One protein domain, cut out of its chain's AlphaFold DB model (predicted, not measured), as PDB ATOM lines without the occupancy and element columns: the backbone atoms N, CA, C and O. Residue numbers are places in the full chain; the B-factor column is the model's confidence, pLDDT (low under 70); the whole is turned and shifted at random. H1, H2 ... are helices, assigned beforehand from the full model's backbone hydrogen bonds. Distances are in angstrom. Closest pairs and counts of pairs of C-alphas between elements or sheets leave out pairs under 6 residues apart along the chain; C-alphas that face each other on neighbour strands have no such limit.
ATOM      1  N   THR A 715      18.967  -7.204   8.015       81.38
ATOM      2  CA  THR A 715      18.276  -6.085   8.696       81.38
ATOM      3  C   THR A 715      17.882  -6.336  10.157       81.38
ATOM      4  O   THR A 715      17.595  -5.372  10.864       81.38
ATOM      5  N   CYS A 716      17.899  -7.581  10.649       80.88
ATOM      6  CA  CYS A 716      17.610  -7.907  12.052       80.88
ATOM      7  C   CYS A 716      18.638  -7.314  13.033       80.88
ATOM      8  O   CYS A 716      19.747  -6.939  12.627       80.88
ATOM      9  N   SER A 717      18.312  -7.267  14.330       80.50
ATOM     10  CA  SER A 717      19.190  -6.683  15.353       80.50
ATOM     11  C   SER A 717      20.510  -7.454  15.529       80.50
ATOM     12  O   SER A 717      20.735  -8.511  14.927       80.50
ATOM     13  N   GLY A 718      21.423  -6.906  16.338       73.75
ATOM     14  CA  GLY A 718      22.660  -7.598  16.712       73.75
ATOM     15  C   GLY A 718      22.385  -8.912  17.448       73.75
ATOM     16  O   GLY A 718      22.984  -9.932  17.109       73.75
ATOM     17  N   ASP A 719      21.432  -8.891  18.380       68.44
ATOM     18  CA  ASP A 719      21.089 -10.029  19.233       68.44
ATOM     19  C   ASP A 719      20.280 -11.097  18.478       68.44
ATOM     20  O   ASP A 719      20.603 -12.280  18.578       68.44
ATOM     21  N   ASP A 720      19.328 -10.702  17.617       76.75
ATOM     22  CA  ASP A 720      18.633 -11.630  16.700       76.75
ATOM     23  C   ASP A 720      19.633 -12.413  15.839       76.75
ATOM     24  O   ASP A 720      19.529 -13.625  15.651       76.75
ATOM     25  N   PHE A 721      20.630 -11.706  15.300       81.00
ATOM     26  CA  PHE A 721      21.639 -12.310  14.441       81.00
ATOM     27  C   PHE A 721      22.592 -13.223  15.223       81.00
ATOM     28  O   PHE A 721      23.016 -14.258  14.703       81.00
ATOM     29  N   ALA A 722      22.889 -12.881  16.480       73.38
ATOM     30  CA  ALA A 722      23.635 -13.742  17.390       73.38
ATOM     31  C   ALA A 722      22.862 -15.043  17.685       73.38
ATOM     32  O   ALA A 722      23.444 -16.121  17.560       73.38
ATOM     33  N   LEU A 723      21.548 -14.964  17.944       73.19
ATOM     34  CA  LEU A 723      20.667 -16.130  18.110       73.19
ATOM     35  C   LEU A 723      20.646 -17.021  16.856       73.19
ATOM     36  O   LEU A 723      20.896 -18.224  16.961       73.19
ATOM     37  N   LEU A 724      20.452 -16.449  15.658       81.06
ATOM     38  CA  LEU A 724      20.500 -17.200  14.390       81.06
ATOM     39  C   LEU A 724      21.843 -17.926  14.181       81.06
ATOM     40  O   LEU A 724      21.873 -19.033  13.635       81.06
ATOM     41  N   CYS A 725      22.945 -17.323  14.640       79.88
ATOM     42  CA  CYS A 725      24.291 -17.890  14.572       79.88
ATOM     43  C   CYS A 725      24.665 -18.793  15.764       79.88
ATOM     44  O   CYS A 725      25.785 -19.303  15.781       79.88
ATOM     45  N   GLY A 726      23.805 -18.988  16.771       72.12
ATOM     46  CA  GLY A 726      24.148 -19.748  17.985       72.12
ATOM     47  C   GLY A 726      25.276 -19.122  18.817       72.12
ATOM     48  O   GLY A 726      26.103 -19.839  19.381       72.12
ATOM     49  N   VAL A 727      25.359 -17.790  18.849       66.19
ATOM     50  CA  VAL A 727      26.329 -17.013  19.635       66.19
ATOM     51  C   VAL A 727      25.614 -16.414  20.845       66.19
ATOM     52  O   VAL A 727      24.651 -15.670  20.691       66.19
ATOM     53  N   LEU A 728      26.090 -16.712  22.057       53.72
ATOM     54  CA  LEU A 728      25.511 -16.151  23.278       53.72
ATOM     55  C   LEU A 728      25.922 -14.672  23.451       53.72
ATOM     56  O   LEU A 728      27.127 -14.382  23.453       53.72
ATOM     57  N   PRO A 729      24.971 -13.736  23.642       42.69
ATOM     58  CA  PRO A 729      25.297 -12.332  23.867       42.69
ATOM     59  C   PRO A 729      26.116 -12.175  25.156       42.69
ATOM     60  O   PRO A 729      25.767 -12.710  26.210       42.69
ATOM     61  N   GLY A 730      27.234 -11.452  25.057       42.53
ATOM     62  CA  GLY A 730      28.158 -11.199  26.169       42.53
ATOM     63  C   GLY A 730      29.462 -12.010  26.165       42.53
ATOM     64  O   GLY A 730      30.398 -11.600  26.846       42.53
ATOM     65  N   GLU A 743      30.947 -26.537  26.416       57.72
ATOM     66  CA  GLU A 743      29.972 -27.560  26.014       57.72
ATOM     67  C   GLU A 743      28.587 -26.947  25.734       57.72
ATOM     68  O   GLU A 743      28.007 -27.215  24.680       57.72
ATOM     69  N   ALA A 744      28.105 -26.032  26.583       56.41
ATOM     70  CA  ALA A 744      26.866 -25.282  26.350       56.41
ATOM     71  C   ALA A 744      26.937 -24.400  25.086       56.41
ATOM     72  O   ALA A 744      26.007 -24.402  24.276       56.41
ATOM     73  N   ALA A 745      28.055 -23.698  24.864       60.91
ATOM     74  CA  ALA A 745      28.273 -22.924  23.641       60.91
ATOM     75  C   ALA A 745      28.333 -23.819  22.385       60.91
ATOM     76  O   ALA A 745      27.809 -23.446  21.335       60.91
ATOM     77  N   ARG A 746      28.910 -25.025  22.486       65.75
ATOM     78  CA  ARG A 746      28.926 -26.015  21.397       65.75
ATOM     79  C   ARG A 746      27.527 -26.560  21.093       65.75
ATOM     80  O   ARG A 746      27.193 -26.709  19.921       65.75
ATOM     81  N   ALA A 747      26.704 -26.810  22.111       63.97
ATOM     82  CA  ALA A 747      25.313 -27.223  21.929       63.97
ATOM     83  C   ALA A 747      24.478 -26.126  21.240       63.97
ATOM     84  O   ALA A 747      23.801 -26.405  20.250       63.97
ATOM     85  N   ALA A 748      24.600 -24.869  21.684       65.31
ATOM     86  CA  ALA A 748      23.943 -23.720  21.052       65.31
ATOM     87  C   ALA A 748      24.405 -23.493  19.597       65.31
ATOM     88  O   ALA A 748      23.597 -23.162  18.732       65.31
ATOM     89  N   ALA A 749      25.687 -23.726  19.302       68.81
ATOM     90  CA  ALA A 749      26.219 -23.667  17.942       68.81
ATOM     91  C   ALA A 749      25.627 -24.756  17.025       68.81
ATOM     92  O   ALA A 749      25.265 -24.459  15.886       68.81
ATOM     93  N   LEU A 750      25.497 -25.996  17.514       74.12
ATOM     94  CA  LEU A 750      24.926 -27.123  16.762       74.12
ATOM     95  C   LEU A 750      23.410 -26.986  16.544       74.12
ATOM     96  O   LEU A 750      22.921 -27.336  15.475       74.12
ATOM     97  N   GLY A 751      22.680 -26.433  17.518       70.88
ATOM     98  CA  GLY A 751      21.245 -26.133  17.409       70.88
ATOM     99  C   GLY A 751      20.906 -24.831  16.669       70.88
ATOM    100  O   GLY A 751      19.747 -24.427  16.658       70.88
ATOM    101  N   SER A 752      21.893 -24.137  16.092       82.94
ATOM    102  CA  SER A 752      21.679 -22.832  15.454       82.94
ATOM    103  C   SER A 752      21.008 -22.933  14.082       82.94
ATOM    104  O   SER A 752      21.275 -23.854  13.308       82.94
ATOM    105  N   ALA A 753      20.212 -21.919  13.726       83.94
ATOM    106  CA  ALA A 753      19.589 -21.810  12.403       83.94
ATOM    107  C   ALA A 753      20.627 -21.872  11.265       83.94
ATOM    108  O   ALA A 753      20.380 -22.501  10.235       83.94
ATOM    109  N   VAL A 754      21.810 -21.275  11.465       85.38
ATOM    110  CA  VAL A 754      22.949 -21.375  10.536       85.38
ATOM    111  C   VAL A 754      23.464 -22.815  10.409       85.38
ATOM    112  O   VAL A 754      23.671 -23.278   9.289       85.38
ATOM    113  N   HIS A 755      23.644 -23.556  11.508       84.81
ATOM    114  CA  HIS A 755      24.119 -24.942  11.429       84.81
ATOM    115  C   HIS A 755      23.079 -25.873  10.784       84.81
ATOM    116  O   HIS A 755      23.424 -26.662   9.905       84.81
ATOM    117  N   SER A 756      21.796 -25.744  11.130       84.12
ATOM    118  CA  SER A 756      20.727 -26.535  10.503       84.12
ATOM    119  C   SER A 756      20.562 -26.219   9.014       84.12
ATOM    120  O   SER A 756      20.405 -27.137   8.210       84.12
ATOM    121  N   ALA A 757      20.681 -24.950   8.610       85.50
ATOM    122  CA  ALA A 757      20.711 -24.587   7.196       85.50
ATOM    123  C   ALA A 757      21.938 -25.172   6.472       85.50
ATOM    124  O   ALA A 757      21.809 -25.601   5.328       85.50
ATOM    125  N   TRP A 758      23.102 -25.258   7.128       86.06
ATOM    126  CA  TRP A 758      24.290 -25.913   6.566       86.06
ATOM    127  C   TRP A 758      24.052 -27.403   6.297       86.06
ATOM    128  O   TRP A 758      24.342 -27.874   5.195       86.06
ATOM    129  N   GLN A 759      23.453 -28.131   7.245       85.31
ATOM    130  CA  GLN A 759      23.098 -29.543   7.042       85.31
ATOM    131  C   GLN A 759      22.132 -29.714   5.853       85.31
ATOM    132  O   GLN A 759      22.371 -30.544   4.976       85.31
ATOM    133  N   LEU A 760      21.103 -28.858   5.760       82.69
ATOM    134  CA  LEU A 760      20.149 -28.830   4.640       82.69
ATOM    135  C   LEU A 760      20.774 -28.416   3.293       82.69
ATOM    136  O   LEU A 760      20.206 -28.718   2.244       82.69
ATOM    137  N   ALA A 761      21.918 -27.728   3.298       78.56
ATOM    138  CA  ALA A 761      22.638 -27.341   2.087       78.56
ATOM    139  C   ALA A 761      23.632 -28.416   1.606       78.56
ATOM    140  O   ALA A 761      23.797 -28.579   0.394       78.56
ATOM    141  N   GLY A 762      24.292 -29.134   2.527       70.00
ATOM    142  CA  GLY A 762      25.453 -29.987   2.224       70.00
ATOM    143  C   GLY A 762      25.310 -31.499   2.449       70.00
ATOM    144  O   GLY A 762      26.180 -32.239   1.994       70.00
ATOM    145  N   GLY A 763      24.275 -31.979   3.146       49.09
ATOM    146  CA  GLY A 763      24.200 -33.373   3.612       49.09
ATOM    147  C   GLY A 763      23.899 -34.428   2.535       49.09
ATOM    148  O   GLY A 763      23.075 -34.221   1.645       49.09
ATOM    149  N   GLU A 764      24.483 -35.625   2.668       41.16
ATOM    150  CA  GLU A 764      24.214 -36.763   1.766       41.16
ATOM    151  C   GLU A 764      22.777 -37.301   1.851       41.16
ATOM    152  O   GLU A 764      22.302 -37.929   0.907       41.16
ATOM    153  N   GLY A 776      12.451 -30.968  -1.995       71.56
ATOM    154  CA  GLY A 776      13.822 -31.078  -1.469       71.56
ATOM    155  C   GLY A 776      14.814 -30.125  -2.154       71.56
ATOM    156  O   GLY A 776      15.569 -29.412  -1.489       71.56
ATOM    157  N   ALA A 777      14.744 -30.007  -3.483       76.00
ATOM    158  CA  ALA A 777      15.566 -29.061  -4.239       76.00
ATOM    159  C   ALA A 777      15.180 -27.590  -3.975       76.00
ATOM    160  O   ALA A 777      16.021 -26.693  -4.069       76.00
ATOM    161  N   ALA A 778      13.914 -27.294  -3.656       80.62
ATOM    162  CA  ALA A 778      13.508 -25.960  -3.208       80.62
ATOM    163  C   ALA A 778      14.088 -25.632  -1.819       80.62
ATOM    164  O   ALA A 778      14.632 -24.540  -1.635       80.62
ATOM    165  N   LEU A 779      14.060 -26.593  -0.888       83.56
ATOM    166  CA  LEU A 779      14.612 -26.470   0.463       83.56
ATOM    167  C   LEU A 779      16.128 -26.237   0.450       83.56
ATOM    168  O   LEU A 779      16.587 -25.264   1.048       83.56
ATOM    169  N   GLN A 780      16.894 -27.025  -0.313       84.00
ATOM    170  CA  GLN A 780      18.347 -26.841  -0.446       84.00
ATOM    171  C   GLN A 780      18.705 -25.450  -1.006       84.00
ATOM    172  O   GLN A 780      19.579 -24.760  -0.475       84.00
ATOM    173  N   ARG A 781      17.982 -24.978  -2.035       84.56
ATOM    174  CA  ARG A 781      18.167 -23.630  -2.614       84.56
ATOM    175  C   ARG A 781      17.703 -22.501  -1.690       84.56
ATOM    176  O   ARG A 781      18.161 -21.370  -1.843       84.56
ATOM    177  N   ALA A 782      16.782 -22.747  -0.760       86.06
ATOM    178  CA  ALA A 782      16.412 -21.778   0.272       86.06
ATOM    179  C   ALA A 782      17.484 -21.712   1.376       86.06
ATOM    180  O   ALA A 782      17.925 -20.617   1.726       86.06
ATOM    181  N   ALA A 783      17.971 -22.869   1.833       87.06
ATOM    182  CA  ALA A 783      19.019 -22.987   2.844       87.06
ATOM    183  C   ALA A 783      20.330 -22.318   2.401       87.06
ATOM    184  O   ALA A 783      20.860 -21.475   3.122       87.06
ATOM    185  N   LEU A 784      20.796 -22.600   1.178       87.44
ATOM    186  CA  LEU A 784      22.008 -21.996   0.612       87.44
ATOM    187  C   LEU A 784      21.934 -20.458   0.542       87.44
ATOM    188  O   LEU A 784      22.885 -19.776   0.918       87.44
ATOM    189  N   ARG A 785      20.789 -19.894   0.129       87.62
ATOM    190  CA  ARG A 785      20.595 -18.432   0.065       87.62
ATOM    191  C   ARG A 785      20.601 -17.771   1.446       87.62
ATOM    192  O   ARG A 785      21.162 -16.687   1.584       87.62
ATOM    193  N   PHE A 786      20.011 -18.415   2.454       90.44
ATOM    194  CA  PHE A 786      20.057 -17.936   3.838       90.44
ATOM    195  C   PHE A 786      21.482 -17.990   4.412       90.44
ATOM    196  O   PHE A 786      21.960 -16.987   4.942       90.44
ATOM    197  N   LEU A 787      22.192 -19.110   4.227       87.88
ATOM    198  CA  LEU A 787      23.590 -19.265   4.647       87.88
ATOM    199  C   LEU A 787      24.489 -18.163   4.091       87.88
ATOM    200  O   LEU A 787      25.237 -17.558   4.851       87.88
ATOM    201  N   LEU A 788      24.402 -17.892   2.784       86.75
ATOM    202  CA  LEU A 788      25.231 -16.881   2.129       86.75
ATOM    203  C   LEU A 788      24.962 -15.478   2.684       86.75
ATOM    204  O   LEU A 788      25.912 -14.777   3.019       86.75
ATOM    205  N   ARG A 789      23.694 -15.102   2.898       87.69
ATOM    206  CA  ARG A 789      23.323 -13.818   3.526       87.69
ATOM    207  C   ARG A 789      23.880 -13.682   4.942       87.69
ATOM    208  O   ARG A 789      24.483 -12.663   5.282       87.69
ATOM    209  N   CYS A 790      23.736 -14.725   5.758       86.69
ATOM    210  CA  CYS A 790      24.306 -14.754   7.101       86.69
ATOM    211  C   CYS A 790      25.841 -14.713   7.082       86.69
ATOM    212  O   CYS A 790      26.439 -14.021   7.903       86.69
ATOM    213  N   LEU A 791      26.489 -15.384   6.131       85.50
ATOM    214  CA  LEU A 791      27.944 -15.402   6.001       85.50
ATOM    215  C   LEU A 791      28.472 -14.024   5.573       85.50
ATOM    216  O   LEU A 791      29.374 -13.495   6.224       85.50
ATOM    217  N   GLU A 792      27.869 -13.393   4.561       85.69
ATOM    218  CA  GLU A 792      28.191 -12.026   4.127       85.69
ATOM    219  C   GLU A 792      28.045 -11.010   5.272       85.69
ATOM    220  O   GLU A 792      28.853 -10.084   5.389       85.69
ATOM    221  N   ARG A 793      27.017 -11.152   6.124       86.81
ATOM    222  CA  ARG A 793      26.832 -10.293   7.305       86.81
ATOM    223  C   ARG A 793      27.867 -10.585   8.390       86.81
ATOM    224  O   ARG A 793      28.431  -9.641   8.940       86.81
ATOM    225  N   ALA A 794      28.163 -11.853   8.671       83.25
ATOM    226  CA  ALA A 794      29.175 -12.238   9.653       83.25
ATOM    227  C   ALA A 794      30.584 -11.769   9.238       83.25
ATOM    228  O   ALA A 794      31.323 -11.245  10.069       83.25
ATOM    229  N   GLN A 795      30.936 -11.863   7.950       84.81
ATOM    230  CA  GLN A 795      32.182 -11.309   7.410       84.81
ATOM    231  C   GLN A 795      32.251  -9.784   7.576       84.81
ATOM    232  O   GLN A 795      33.260  -9.282   8.073       84.81
ATOM    233  N   ARG A 796      31.170  -9.057   7.243       83.69
ATOM    234  CA  ARG A 796      31.063  -7.601   7.463       83.69
ATOM    235  C   ARG A 796      31.236  -7.224   8.939       83.69
ATOM    236  O   ARG A 796      32.010  -6.321   9.237       83.69
ATOM    237  N   GLN A 797      30.571  -7.930   9.857       81.50
ATOM    238  CA  GLN A 797      30.680  -7.683  11.302       81.50
ATOM    239  C   GLN A 797      32.076  -7.991  11.870       81.50
ATOM    240  O   GLN A 797      32.507  -7.324  12.806       81.50
ATOM    241  N   GLN A 798      32.788  -8.978  11.318       79.81
ATOM    242  CA  GLN A 798      34.119  -9.393  11.788       79.81
ATOM    243  C   GLN A 798      35.283  -8.744  11.010       79.81
ATOM    244  O   GLN A 798      36.440  -9.084  11.254       79.81
ATOM    245  N   GLY A 799      35.009  -7.826  10.073       80.06
ATOM    246  CA  GLY A 799      36.033  -7.163   9.252       80.06
ATOM    247  C   GLY A 799      36.807  -8.113   8.324       80.06
ATOM    248  O   GLY A 799      37.953  -7.839   7.965       80.06
ATOM    249  N   LEU A 800      36.214  -9.257   7.972       81.50
ATOM    250  CA  LEU A 800      36.872 -10.323   7.221       81.50
ATOM    251  C   LEU A 800      36.810 -10.092   5.707       81.50
ATOM    252  O   LEU A 800      35.874  -9.496   5.176       81.50
ATOM    253  N   ARG A 801      37.807 -10.625   4.990       78.38
ATOM    254  CA  ARG A 801      37.778 -10.695   3.520       78.38
ATOM    255  C   ARG A 801      36.674 -11.660   3.058       78.38
ATOM    256  O   ARG A 801      36.447 -12.647   3.754       78.38
ATOM    257  N   PRO A 802      36.095 -11.481   1.852       72.31
ATOM    258  CA  PRO A 802      35.076 -12.390   1.315       72.31
ATOM    259  C   PRO A 802      35.509 -13.862   1.195       72.31
ATOM    260  O   PRO A 802      34.663 -14.746   1.143       72.31
ATOM    261  N   GLU A 803      36.817 -14.139   1.156       70.12
ATOM    262  CA  GLU A 803      37.374 -15.503   1.144       70.12
ATOM    263  C   GLU A 803      37.485 -16.158   2.533       70.12
ATOM    264  O   GLU A 803      37.722 -17.358   2.611       70.12
ATOM    265  N   ALA A 804      37.383 -15.397   3.627       74.62
ATOM    266  CA  ALA A 804      37.709 -15.878   4.968       74.62
ATOM    267  C   ALA A 804      36.453 -16.294   5.748       74.62
ATOM    268  O   ALA A 804      35.498 -15.523   5.866       74.62
ATOM    269  N   ALA A 805      36.470 -17.497   6.326       76.94
ATOM    270  CA  ALA A 805      35.357 -17.992   7.133       76.94
ATOM    271  C   ALA A 805      35.188 -17.199   8.456       76.94
ATOM    272  O   ALA A 805      36.188 -16.962   9.150       76.94
ATOM    273  N   PRO A 806      33.950 -16.828   8.844       79.31
ATOM    274  CA  PRO A 806      33.663 -16.213  10.141       79.31
ATOM    275  C   PRO A 806      33.928 -17.169  11.315       79.31
ATOM    276  O   PRO A 806      33.912 -18.393  11.173       79.31
ATOM    277  N   ARG A 807      34.183 -16.600  12.497       73.75
ATOM    278  CA  ARG A 807      34.511 -17.331  13.734       73.75
ATOM    279  C   ARG A 807      33.381 -17.256  14.765       73.75
ATOM    280  O   ARG A 807      32.684 -16.247  14.845       73.75
ATOM    281  N   GLY A 808      33.276 -18.287  15.606       71.06
ATOM    282  CA  GLY A 808      32.305 -18.376  16.705       71.06
ATOM    283  C   GLY A 808      30.947 -18.965  16.301       71.06
ATOM    284  O   GLY A 808      30.618 -19.035  15.119       71.06
ATOM    285  N   GLY A 809      30.173 -19.419  17.292       75.38
ATOM    286  CA  GLY A 809      28.838 -20.000  17.095       75.38
ATOM    287  C   GLY A 809      28.806 -21.166  16.098       75.38
ATOM    288  O   GLY A 809      29.774 -21.921  15.965       75.38
ATOM    289  N   GLY A 810      27.697 -21.285  15.366       72.19
ATOM    290  CA  GLY A 810      27.462 -22.302  14.337       72.19
ATOM    291  C   GLY A 810      28.536 -22.343  13.246       72.19
ATOM    292  O   GLY A 810      28.869 -23.427  12.774       72.19
ATOM    293  N   TRP A 811      29.170 -21.212  12.916       82.62
ATOM    294  CA  TRP A 811      30.310 -21.166  11.986       82.62
ATOM    295  C   TRP A 811      31.504 -21.985  12.496       82.62
ATOM    296  O   TRP A 811      32.135 -22.721  11.736       82.62
ATOM    297  N   GLY A 812      31.769 -21.921  13.805       76.12
ATOM    298  CA  GLY A 812      32.774 -22.754  14.469       76.12
ATOM    299  C   GLY A 812      32.414 -24.243  14.485       76.12
ATOM    300  O   GLY A 812      33.312 -25.075  14.397       76.12
ATOM    301  N   ALA A 813      31.121 -24.581  14.547       77.12
ATOM    302  CA  ALA A 813      30.635 -25.964  14.497       77.12
ATOM    303  C   ALA A 813      30.616 -26.565  13.076       77.12
ATOM    304  O   ALA A 813      30.722 -27.779  12.936       77.12
ATOM    305  N   ILE A 814      30.495 -25.737  12.030       81.31
ATOM    306  CA  ILE A 814      30.644 -26.156  10.623       81.31
ATOM    307  C   ILE A 814      32.126 -26.378  10.278       81.31
ATOM    308  O   ILE A 814      32.474 -27.332   9.584       81.31
ATOM    309  N   GLY A 815      33.009 -25.515  10.787       76.19
ATOM    310  CA  GLY A 815      34.448 -25.590  10.552       76.19
ATOM    311  C   GLY A 815      34.912 -24.814   9.315       76.19
ATOM    312  O   GLY A 815      34.153 -24.481   8.408       76.19
ATOM    313  N   ARG A 816      36.210 -24.493   9.292       76.62
ATOM    314  CA  ARG A 816      36.781 -23.510   8.357       76.62
ATOM    315  C   ARG A 816      36.858 -23.997   6.904       76.62
ATOM    316  O   ARG A 816      36.361 -23.316   6.015       76.62
ATOM    317  N   ALA A 817      37.456 -25.167   6.673       76.31
ATOM    318  CA  ALA A 817      37.651 -25.719   5.331       76.31
ATOM    319  C   ALA A 817      36.346 -25.891   4.515       76.31
ATOM    320  O   ALA A 817      36.334 -25.466   3.359       76.31
ATOM    321  N   PRO A 818      35.233 -26.439   5.058       80.56
ATOM    322  CA  PRO A 818      33.990 -26.549   4.290       80.56
ATOM    323  C   PRO A 818      33.346 -25.189   3.965       80.56
ATOM    324  O   PRO A 818      32.804 -25.031   2.871       80.56
ATOM    325  N   LEU A 819      33.454 -24.183   4.847       79.75
ATOM    326  CA  LEU A 819      32.990 -22.818   4.553       79.75
ATOM    327  C   LEU A 819      33.811 -22.168   3.428       79.75
ATOM    328  O   LEU A 819      33.241 -21.583   2.508       79.75
ATOM    329  N   GLU A 820      35.139 -22.312   3.457       78.94
ATOM    330  CA  GLU A 820      36.030 -21.803   2.401       78.94
ATOM    331  C   GLU A 820      35.805 -22.536   1.060       78.94
ATOM    332  O   GLU A 820      35.819 -21.904   0.003       78.94
ATOM    333  N   ALA A 821      35.488 -23.836   1.088       79.75
ATOM    334  CA  ALA A 821      35.114 -24.606  -0.102       79.75
ATOM    335  C   ALA A 821      33.762 -24.175  -0.705       79.75
ATOM    336  O   ALA A 821      33.642 -24.092  -1.931       79.75
ATOM    337  N   LEU A 822      32.756 -23.855   0.123       80.44
ATOM    338  CA  LEU A 822      31.477 -23.314  -0.352       80.44
ATOM    339  C   LEU A 822      31.676 -21.939  -1.005       80.44
ATOM    340  O   LEU A 822      31.203 -21.720  -2.119       80.44
ATOM    341  N   LEU A 823      32.440 -21.044  -0.371       78.06
ATOM    342  CA  LEU A 823      32.761 -19.722  -0.928       78.06
ATOM    343  C   LEU A 823      33.506 -19.809  -2.265       78.06
ATOM    344  O   LEU A 823      33.229 -19.032  -3.182       78.06
ATOM    345  N   LEU A 824      34.427 -20.769  -2.399       78.69
ATOM    346  CA  LEU A 824      35.135 -21.025  -3.650       78.69
ATOM    347  C   LEU A 824      34.183 -21.521  -4.751       78.69
ATOM    348  O   LEU A 824      34.262 -21.033  -5.879       78.69
ATOM    349  N   ARG A 825      33.261 -22.437  -4.427       79.69
ATOM    350  CA  ARG A 825      32.249 -22.959  -5.361       79.69
ATOM    351  C   ARG A 825      31.317 -21.860  -5.870       79.69
ATOM    352  O   ARG A 825      31.146 -21.734  -7.081       79.69
TER     353      ARG A 825
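AT A GLANCE: This is residues 715 to 730, 743 to 764 and 776 to 825 of the 1181 residues of the protein "Small glutamine-rich tetratricopeptide repeat-containing" of Micractinium conductrix (UniProt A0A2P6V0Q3). A long helix, H4, runs along one side of a rounded cluster of short helices: H3 crosses it, H5 packs on H3 nearly along it, and H2 packs steeply on H5. From the end of H4 the link of residues 798 to 808 folds back to H5, with H6 after it; H1 and H6 are near H4 without touching it. The 88 printed residues hold six named helices, H1 to H6 in chain order, and no named strand; the class is all helix. The whole is compact, with a radius of gyration of the C-alphas of 12.3 A and spans of 37 by 27 by 26 A.

HOW THE PARTS SIT: H4, residues 776 to 797, touches H3, residues 753 to 762, opposite ways at a steep tilt of 52 degrees; their closest C-alphas, of Ala 757 and Ala 783, are 4.9 A apart. H3 touches H5, residues 809 to 814, the same way at a shallow tilt of 15 degrees, closest at the C-alphas of His 755 and Gly 810, 5.2 A. H2, residues 743 to 750, touches H5 at 68 degrees, a steep tilt only just short of about perpendicular, with the C-alphas of Ala 749 and Gly 810 closest at 4.1 A. H1, residues 718 to 724, is close to H3 but not clearly touching, with the C-alphas of Leu 724 and Ala 753 closest at 5.1 A. H6, residues 816 to 825, is near H4 and meets H5 only through their link. Every O i to N i+4 pair is within hydrogen-bond range in H1, H2, H3, H5 and H6, and 17 of 18 in H4.

IN THESE COORDINATES: H4 is 31.5 A long, from C-alpha 776 at (13.822, -31.078, -1.469) to C-alpha 797 at (30.680, -7.683, 11.302). H3 measures 14.3 A and H6 14.5 A, ending at C-alpha 825 at (32.249, -22.959, -5.361); H1, H2 and H5 are shorter.

THE WHOLE: The C-alphas of Gly 730 and Ala 777 are the two farthest apart, 37.4 A. Residues 731 to 742 and 765 to 775 are not printed, with C-alpha gaps of 16.5 A and 12.3 A across the cuts. The link from H4 to H5 is long. The model's pLDDT is under 70 at residues 719, 727 to 730, 743 to 749 and 763 to 764.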